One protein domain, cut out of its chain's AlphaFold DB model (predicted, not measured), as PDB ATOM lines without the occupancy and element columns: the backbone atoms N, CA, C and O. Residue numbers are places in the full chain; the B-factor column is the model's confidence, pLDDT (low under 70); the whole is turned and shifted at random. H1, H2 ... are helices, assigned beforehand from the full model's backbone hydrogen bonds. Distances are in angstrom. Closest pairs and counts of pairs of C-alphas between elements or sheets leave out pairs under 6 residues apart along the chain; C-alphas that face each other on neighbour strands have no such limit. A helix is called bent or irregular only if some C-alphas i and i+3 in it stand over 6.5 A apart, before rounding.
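What this domain is: This is residues 6 to 72 of the 234 residues of a protein of Calidithermus roseus (UniProt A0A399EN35). Four short helices of equal length, H1 to H4, stand round the domain as a skewed, loosely closed ring: H1 has H2 beside it on one side and H4 on the other, both running nearly opposite to it, while H3 crosses H2 steeply and comes only close to H4. At the end of the ring where H1 and H3 finish lie the two links of residues 17 to 24 and 50 to 59, the second of which folds back on itself in a tiny pairing of residues 53 to 54 with 57 to 58. The printed part has 67 residues with four named helices in the order H1, H2, H3, H4 and no named strand; the class is all helix. It is compact, with a radius of gyration of the C-alphas of 10.6 A, and its rounded outline spans 27 by 26 by 20 A.

How they stand to each other: Start at H1, residues 6 to 16, and look across to H2, residues 25 to 35: they only just touch, with 3 pairs of C-alphas within 8 A, the closest being those of Thr 7 and Leu 34 at 6.2 A. They form a helical hairpin, running opposite ways at a shallow tilt of 17 degrees. Next comes H3, residues 39 to 49, which touches H2 at a steep tilt of 63 degrees, opposite ways; their closest C-alphas, of Asp 32 and Gly 39, are 4.9 A apart. Go on to H4, residues 60 to 70: it is close to H3 but not clearly touching, the closest C-alphas being those of Leu 47 and Phe 66 at 7.0 A, at a steep tilt of 61 degrees. H4 touches H1, where the closest C-alphas, of Gly 12 and Leu 67, are 6.7 A apart; the two run opposite ways at a shallow tilt of 10 degrees. H1 and H3 are apart, and so are H2 and H4. In H1 and H3 every O i to N i+4 pair is within hydrogen-bond range; in H4 6 of 7 are, and in H2 1 of 7, beside 6 of 8 O i to N i+3 pairs.

Where its parts are: Find C-alpha 6 at (64.782, 44.239, 173.745); from there H1 runs 15.1 A to C-alpha 16. H2 begins at C-alpha 25, at (80.090, 48.886, 158.593), and runs 14.0 A to C-alpha 35; it is irregular, with C-alphas 27 and 30 7.7 A apart. H3 covers 15.1 A from C-alpha 39 to C-alpha 49. H4 covers 15.9 A and ends at C-alpha 70, at (71.434, 53.574, 176.058).

The domain as a whole: The two C-alphas farthest apart are those of Glu 6 and Gly 55, 29.1 A. The printed part has no cut; the link from H2 to H3 is tight, and those from H1 to H2 and from H3 to H4 are short. The mean pLDDT of the printed part is 91.1, and residues 71 to 72 are under 70.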
ATOM      1  N   GLU A   6      64.612  45.341 174.690       82.81
ATOM      2  CA  GLU A   6      64.782  44.239 173.745       82.81
ATOM      3  C   GLU A   6      65.810  44.562 172.658       82.81
ATOM      4  O   GLU A   6      66.750  43.792 172.470       82.81
ATOM      5  N   THR A   7      65.692  45.727 172.019       87.94
ATOM      6  CA  THR A   7      66.658  46.229 171.033       87.94
ATOM      7  C   THR A   7      68.069  46.265 171.618       87.94
ATOM      8  O   THR A   7      69.004  45.770 170.995       87.94
ATOM      9  N   LEU A   8      68.219  46.770 172.844       88.25
ATOM     10  CA  LEU A   8      69.495  46.811 173.562       88.25
ATOM     11  C   LEU A   8      70.077  45.434 173.840       88.25
ATOM     12  O   LEU A   8      71.265  45.223 173.612       88.25
ATOM     13  N   ARG A   9      69.255  44.490 174.310       88.44
ATOM     14  CA  ARG A   9      69.701  43.112 174.545       88.44
ATOM     15  C   ARG A   9      70.167  42.452 173.252       88.44
ATOM     16  O   ARG A   9      71.205  41.801 173.260       88.44
ATOM     17  N   LEU A  10      69.425  42.625 172.158       93.88
ATOM     18  CA  LEU A  10      69.754  42.022 170.864       93.88
ATOM     19  C   LEU A  10      71.021  42.637 170.259       93.88
ATOM     20  O   LEU A  10      71.920  41.899 169.856       93.88
ATOM     21  N   LEU A  11      71.135  43.970 170.271       93.75
ATOM     22  CA  LEU A  11      72.353  44.671 169.855       93.75
ATOM     23  C   LEU A  11      73.540  44.253 170.720       93.75
ATOM     24  O   LEU A  11      74.590  43.898 170.194       93.75
ATOM     25  N   GLY A  12      73.361  44.244 172.041       93.88
ATOM     26  CA  GLY A  12      74.401  43.880 172.991       93.88
ATOM     27  C   GLY A  12      74.891  42.450 172.807       93.88
ATOM     28  O   GLY A  12      76.095  42.235 172.718       93.88
ATOM     29  N   ALA A  13      73.984  41.482 172.667       94.62
ATOM     30  CA  ALA A  13      74.340  40.086 172.427       94.62
ATOM     31  C   ALA A  13      75.104  39.906 171.106       94.62
ATOM     32  O   ALA A  13      76.158  39.265 171.076       94.62
ATOM     33  N   ALA A  14      74.606  40.506 170.021       95.81
ATOM     34  CA  ALA A  14      75.236  40.414 168.709       95.81
ATOM     35  C   ALA A  14      76.626  41.072 168.691       95.81
ATOM     36  O   ALA A  14      77.579  40.483 168.177       95.81
ATOM     37  N   LEU A  15      76.778  42.248 169.304       95.69
ATOM     38  CA  LEU A  15      78.056  42.952 169.378       95.69
ATOM     39  C   LEU A  15      79.044  42.253 170.337       95.69
ATOM     40  O   LEU A  15      80.225  42.142 170.010       95.69
ATOM     41  N   TRP A  16      78.579  41.686 171.458       95.75
ATOM     42  CA  TRP A  16      79.404  40.852 172.349       95.75
ATOM     43  C   TRP A  16      79.948  39.595 171.704       95.75
ATOM     44  O   TRP A  16      81.112  39.261 171.926       95.75
ATOM     45  N   SER A  17      79.170  38.944 170.843       95.12
ATOM     46  CA  SER A  17      79.660  37.783 170.095       95.12
ATOM     47  C   SER A  17      80.858  38.096 169.178       95.12
ATOM     48  O   SER A  17      81.563  37.183 168.754       95.12
ATOM     49  N   ARG A  18      81.115  39.385 168.900       93.94
ATOM     50  CA  ARG A  18      82.163  39.883 167.996       93.94
ATOM     51  C   ARG A  18      83.320  40.582 168.713       93.94
ATOM     52  O   ARG A  18      84.128  41.251 168.069       93.94
ATOM     53  N   LEU A  19      83.434  40.437 170.032       95.75
ATOM     54  CA  LEU A  19      84.537  41.024 170.793       95.75
ATOM     55  C   LEU A  19      85.909  40.634 170.242       95.75
ATOM     56  O   LEU A  19      86.175  39.475 169.929       95.75
ATOM     57  N   GLY A  20      86.785  41.632 170.117       91.94
ATOM     58  CA  GLY A  20      88.130  41.477 169.575       91.94
ATOM     59  C   GLY A  20      88.184  41.186 168.075       91.94
ATOM     60  O   GLY A  20      89.285  41.137 167.528       91.94
ATOM     61  N   GLN A  21      87.053  41.010 167.385       92.38
ATOM     62  CA  GLN A  21      87.018  40.772 165.943       92.38
ATOM     63  C   GLN A  21      87.042  42.099 165.171       92.38
ATOM     64  O   GLN A  21      86.523  43.100 165.673       92.38
ATOM     65  N   PRO A  22      87.631  42.131 163.960       93.94
ATOM     66  CA  PRO A  22      87.477  43.262 163.055       93.94
ATOM     67  C   PRO A  22      86.001  43.481 162.722       93.94
ATOM     68  O   PRO A  22      85.275  42.520 162.468       93.94
ATOM     69  N   VAL A  23      85.574  44.740 162.711       94.62
ATOM     70  CA  VAL A  23      84.218  45.139 162.338       94.62
ATOM     71  C   VAL A  23      84.298  46.239 161.288       94.62
ATOM     72  O   VAL A  23      84.871  47.305 161.527       94.62
ATOM     73  N   ALA A  24      83.706  45.985 160.127       94.56
ATOM     74  CA  ALA A  24      83.379  46.984 159.122       94.56
ATOM     75  C   ALA A  24      81.888  47.344 159.199       94.56
ATOM     76  O   ALA A  24      81.086  46.604 159.767       94.56
ATOM     77  N   ALA A  25      81.491  48.463 158.590       94.12
ATOM     78  CA  ALA A  25      80.090  48.886 158.593       94.12
ATOM     79  C   ALA A  25      79.152  47.794 158.046       94.12
ATOM     80  O   ALA A  25      78.166  47.451 158.692       94.12
ATOM     81  N   ASN A  26      79.499  47.164 156.918       95.38
ATOM     82  CA  ASN A  26      78.664  46.126 156.301       95.38
ATOM     83  C   ASN A  26      78.484  44.871 157.176       95.38
ATOM     84  O   ASN A  26      77.488  44.169 157.020       95.38
ATOM     85  N   ASP A  27      79.385  44.608 158.130       94.88
ATOM     86  CA  ASP A  27      79.220  43.508 159.091       94.88
ATOM     87  C   ASP A  27      78.046  43.737 160.056       94.88
ATOM     88  O   ASP A  27      77.618  42.814 160.755       94.88
ATOM     89  N   LEU A  28      77.532  44.970 160.104       96.62
ATOM     90  CA  LEU A  28      76.439  45.405 160.962       96.62
ATOM     91  C   LEU A  28      75.102  45.535 160.227       96.62
ATOM     92  O   LEU A  28      74.147  45.973 160.853       96.62
ATOM     93  N   LEU A  29      74.985  45.134 158.951       96.75
ATOM     94  CA  LEU A  29      73.733  45.228 158.169       96.75
ATOM     95  C   LEU A  29      72.513  44.615 158.880       96.75
ATOM     96  O   LEU A  29      71.391  45.084 158.715       96.75
ATOM     97  N   TRP A  30      72.724  43.597 159.718       95.31
ATOM     98  CA  TRP A  30      71.674  42.999 160.551       95.31
ATOM     99  C   TRP A  30      71.009  44.007 161.504       95.31
ATOM    100  O   TRP A  30      69.850  43.815 161.876       95.31
ATOM    101  N   ALA A  31      71.704  45.082 161.881       95.94
ATOM    102  CA  ALA A  31      71.192  46.120 162.764       95.94
ATOM    103  C   ALA A  31      70.033  46.909 162.140       95.94
ATOM    104  O   ALA A  31      69.231  47.456 162.891       95.94
ATOM    105  N   ASP A  32      69.867  46.908 160.813       95.62
ATOM    106  CA  ASP A  32      68.723  47.568 160.164       95.62
ATOM    107  C   ASP A  32      67.386  46.950 160.576       95.62
ATOM    108  O   ASP A  32      66.388  47.654 160.710       95.62
ATOM    109  N   SER A  33      67.372  45.649 160.887       94.06
ATOM    110  CA  SER A  33      66.181  44.982 161.429       94.06
ATOM    111  C   SER A  33      65.759  45.507 162.808       94.06
ATOM    112  O   SER A  33      64.609  45.340 163.204       94.06
ATOM    113  N   LEU A  34      66.680  46.152 163.531       92.56
ATOM    114  CA  LEU A  34      66.466  46.685 164.876       92.56
ATOM    115  C   LEU A  34      66.369  48.215 164.899       92.56
ATOM    116  O   LEU A  34      65.710  48.768 165.777       92.56
ATOM    117  N   LEU A  35      67.054  48.890 163.972       91.19
ATOM    118  CA  LEU A  35      67.275  50.338 163.973       91.19
ATOM    119  C   LEU A  35      66.624  51.065 162.783       91.19
ATOM    120  O   LEU A  35      66.603  52.295 162.781       91.19
ATOM    121  N   GLY A  36      66.068  50.333 161.814       91.50
ATOM    122  CA  GLY A  36      65.535  50.876 160.563       91.50
ATOM    123  C   GLY A  36      66.583  50.946 159.449       91.50
ATOM    124  O   GLY A  36      67.764  50.697 159.673       91.50
ATOM    125  N   GLU A  37      66.139  51.275 158.234       94.44
ATOM    126  CA  GLU A  37      66.995  51.364 157.044       94.44
ATOM    127  C   GLU A  37      68.175  52.329 157.262       94.44
ATOM    128  O   GLU A  37      67.987  53.488 157.636       94.44
ATOM    129  N   GLY A  38      69.403  51.842 157.048       92.12
ATOM    130  CA  GLY A  38      70.629  52.617 157.269       92.12
ATOM    131  C   GLY A  38      71.075  52.713 158.734       92.12
ATOM    132  O   GLY A  38      72.090  53.354 159.030       92.12
ATOM    133  N   GLY A  39      70.374  52.053 159.657       92.44
ATOM    134  CA  GLY A  39      70.729  51.977 161.071       92.44
ATOM    135  C   GLY A  39      72.098  51.338 161.325       92.44
ATOM    136  O   GLY A  39      72.785  51.721 162.273       92.44
ATOM    137  N   TYR A  40      72.555  50.436 160.455       96.25
ATOM    138  CA  TYR A  40      73.890  49.840 160.530       96.25
ATOM    139  C   TYR A  40      75.031  50.857 160.376       96.25
ATOM    140  O   TYR A  40      76.046  50.749 161.068       96.25
ATOM    141  N   LEU A  41      74.865  51.865 159.508       96.44
ATOM    142  CA  LEU A  41      75.855  52.931 159.308       96.44
ATOM    143  C   LEU A  41      75.932  53.819 160.541       96.44
ATOM    144  O   LEU A  41      77.023  54.135 161.015       96.44
ATOM    145  N   TRP A  42      74.765  54.175 161.082       93.94
ATOM    146  CA  TRP A  42      74.680  54.919 162.330       93.94
ATOM    147  C   TRP A  42      75.336  54.144 163.477       93.94
ATOM    148  O   TRP A  42      76.114  54.720 164.234       93.94
ATOM    149  N   LEU A  43      75.068  52.837 163.590       94.94
ATOM    150  CA  LEU A  43      75.625  51.997 164.650       94.94
ATOM    151  C   LEU A  43      77.147  51.928 164.544       94.94
ATOM    152  O   LEU A  43      77.834  52.060 165.553       94.94
ATOM    153  N   TYR A  44      77.671  51.764 163.329       95.94
ATOM    154  CA  TYR A  44      79.106  51.751 163.081       95.94
ATOM    155  C   TYR A  44      79.781  53.060 163.514       95.94
ATOM    156  O   TYR A  44      80.738  53.036 164.290       95.94
ATOM    157  N   ASP A  45      79.246  54.200 163.073       93.69
ATOM    158  CA  ASP A  45      79.734  55.531 163.447       93.69
ATOM    159  C   ASP A  45      79.644  55.769 164.965       93.69
ATOM    160  O   ASP A  45      80.581  56.272 165.587       93.69
ATOM    161  N   ALA A  46      78.549  55.343 165.597       89.94
ATOM    162  CA  ALA A  46      78.374  55.475 167.035       89.94
ATOM    163  C   ALA A  46      79.403  54.637 167.815       89.94
ATOM    164  O   ALA A  46      80.015  55.143 168.756       89.94
ATOM    165  N   LEU A  47      79.674  53.397 167.398       94.12
ATOM    166  CA  LEU A  47      80.715  52.564 168.009       94.12
ATOM    167  C   LEU A  47      82.106  53.209 167.899       94.12
ATOM    168  O   LEU A  47      82.884  53.143 168.851       94.12
ATOM    169  N   GLN A  48      82.417  53.877 166.784       92.69
ATOM    170  CA  GLN A  48      83.668  54.632 166.642       92.69
ATOM    171  C   GLN A  48      83.706  55.849 167.573       92.69
ATOM    172  O   GLN A  48      84.645  55.996 168.356       92.69
ATOM    173  N   ARG A  49      82.674  56.701 167.535       87.56
ATOM    174  CA  ARG A  49      82.603  57.928 168.348       87.56
ATOM    175  C   ARG A  49      82.650  57.661 169.848       87.56
ATOM    176  O   ARG A  49      83.214  58.461 170.586       87.56
ATOM    177  N   HIS A  50      82.067  56.551 170.291       83.88
ATOM    178  CA  HIS A  50      82.039  56.156 171.699       83.88
ATOM    179  C   HIS A  50      83.234  55.279 172.114       83.88
ATOM    180  O   HIS A  50      83.239  54.743 173.219       83.88
ATOM    181  N   GLY A  51      84.254  55.133 171.258       89.38
ATOM    182  CA  GLY A  51      85.485  54.408 171.593       89.38
ATOM    183  C   GLY A  51      85.291  52.900 171.771       89.38
ATOM    184  O   GLY A  51      86.121  52.235 172.385       89.38
ATOM    185  N   ALA A  52      84.202  52.337 171.243       94.88
ATOM    186  CA  ALA A  52      83.963  50.898 171.243       94.88
ATOM    187  C   ALA A  52      84.837  50.156 170.219       94.88
ATOM    188  O   ALA A  52      84.943  48.933 170.294       94.88
ATOM    189  N   LEU A  53      85.465  50.877 169.283       94.69
ATOM    190  CA  LEU A  53      86.374  50.333 168.278       94.69
ATOM    191  C   LEU A  53      87.797  50.870 168.465       94.69
ATOM    192  O   LEU A  53      88.021  52.076 168.411       94.69
ATOM    193  N   GLU A  54      88.768  49.967 168.584       93.06
ATOM    194  CA  GLU A  54      90.202  50.283 168.578       93.06
ATOM    195  C   GLU A  54      90.883  49.469 167.475       93.06
ATOM    196  O   GLU A  54      90.722  48.249 167.404       93.06
ATOM    197  N   GLY A  55      91.579  50.140 166.552       90.69
ATOM    198  CA  GLY A  55      92.153  49.482 165.369       90.69
ATOM    199  C   GLY A  55      91.111  48.751 164.506       90.69
ATOM    200  O   GLY A  55      91.428  47.743 163.878       90.69
ATOM    201  N   GLY A  56      89.852  49.208 164.524       91.50
ATOM    202  CA  GLY A  56      88.732  48.560 163.833       91.50
ATOM    203  C   GLY A  56      88.199  47.296 164.516       91.50
ATOM    204  O   GLY A  56      87.414  46.574 163.907       91.50
ATOM    205  N   ARG A  57      88.610  47.006 165.756       95.69
ATOM    206  CA  ARG A  57      88.154  45.847 166.536       95.69
ATOM    207  C   ARG A  57      87.303  46.265 167.724       95.69
ATOM    208  O   ARG A  57      87.628  47.246 168.389       95.69
ATOM    209  N   LEU A  58      86.250  45.498 168.008       95.94
ATOM    210  CA  LEU A  58      85.358  45.757 169.142       95.94
ATOM    211  C   LEU A  58      86.053  45.510 170.480       95.94
ATOM    212  O   LEU A  58      86.536  44.406 170.742       95.94
ATOM    213  N   GLN A  59      86.041  46.525 171.339       95.50
ATOM    214  CA  GLN A  59      86.634  46.494 172.670       95.50
ATOM    215  C   GLN A  59      85.566  46.338 173.747       95.50
ATOM    216  O   GLN A  59      84.555  47.041 173.746       95.50
ATOM    217  N   ALA A  60      85.818  45.452 174.713       93.38
ATOM    218  CA  ALA A  60      84.882  45.164 175.798       93.38
ATOM    219  C   ALA A  60      84.570  46.390 176.660       93.38
ATOM    220  O   ALA A  60      83.421  46.629 177.000       93.38
ATOM    221  N   GLN A  61      85.548  47.224 176.993       89.50
ATOM    222  CA  GLN A  61      85.254  48.383 177.835       89.50
ATOM    223  C   GLN A  61      84.433  49.448 177.088       89.50
ATOM    224  O   GLN A  61      83.424  49.926 177.606       89.50
ATOM    225  N   GLY A  62      84.824  49.781 175.856       89.75
ATOM    226  CA  GLY A  62      84.147  50.811 175.066       89.75
ATOM    227  C   GLY A  62      82.731  50.413 174.647       89.75
ATOM    228  O   GLY A  62      81.812  51.223 174.723       89.75
ATOM    229  N   LEU A  63      82.508  49.148 174.283       93.50
ATOM    230  CA  LEU A  63      81.169  48.670 173.932       93.50
ATOM    231  C   LEU A  63      80.253  48.536 175.166       93.50
ATOM    232  O   LEU A  63      79.058  48.797 175.057       93.50
ATOM    233  N   ALA A  64      80.791  48.229 176.351       88.81
ATOM    234  CA  ALA A  64      80.004  48.218 177.586       88.81
ATOM    235  C   ALA A  64      79.543  49.638 177.938       88.81
ATOM    236  O   ALA A  64      78.372  49.844 178.252       88.81
ATOM    237  N   ALA A  65      80.442  50.619 177.817       81.69
ATOM    238  CA  ALA A  65      80.117  52.028 178.000       81.69
ATOM    239  C   ALA A  65      79.089  52.519 176.965       81.69
ATOM    240  O   ALA A  65      78.130  53.199 177.329       81.69
ATOM    241  N   PHE A  66      79.246  52.126 175.696       88.06
ATOM    242  CA  PHE A  66      78.296  52.440 174.629       88.06
ATOM    243  C   PHE A  66      76.893  51.910 174.945       88.06
ATOM    244  O   PHE A  66      75.957  52.696 175.020       88.06
ATOM    245  N   LEU A  67      76.741  50.601 175.176       88.50
ATOM    246  CA  LEU A  67      75.439  49.989 175.466       88.50
ATOM    247  C   LEU A  67      74.838  50.531 176.766       88.50
ATOM    248  O   LEU A  67      73.641  50.802 176.815       88.50
ATOM    249  N   GLY A  68      75.672  50.736 177.789       77.31
ATOM    250  CA  GLY A  68      75.271  51.312 179.070       77.31
ATOM    251  C   GLY A  68      74.664  52.707 178.935       77.31
ATOM    252  O   GLY A  68      73.672  52.994 179.592       77.31
ATOM    253  N   GLY A  69      75.181  53.538 178.022       74.94
ATOM    254  CA  GLY A  69      74.635  54.874 177.756       74.94
ATOM    255  C   GLY A  69      73.231  54.878 177.141       74.94
ATOM    256  O   GLY A  69      72.548  55.898 177.177       74.94
ATOM    257  N   TYR A  70      72.787  53.748 176.588       73.88
ATOM    258  CA  TYR A  70      71.434  53.574 176.058       73.88
ATOM    259  C   TYR A  70      70.564  52.688 176.955       73.88
ATOM    260  O   TYR A  70      69.342  52.738 176.838       73.88
ATOM    261  N   ALA A  71      71.172  51.933 177.871       65.69
ATOM    262  CA  ALA A  71      70.517  51.087 178.863       65.69
ATOM    263  C   ALA A  71      70.016  51.859 180.093       65.69
ATOM    264  O   ALA A  71      69.963  51.284 181.178       65.69
ATOM    265  N   ASP A  72      69.622  53.129 179.925       61.75
ATOM    266  CA  ASP A  72      68.877  53.903 180.927       61.75
ATOM    267  C   ASP A  72      67.516  53.212 181.148       61.75
ATOM    268  O   ASP A  72      66.479  53.573 180.588       61.75
TER     269      ASP A  72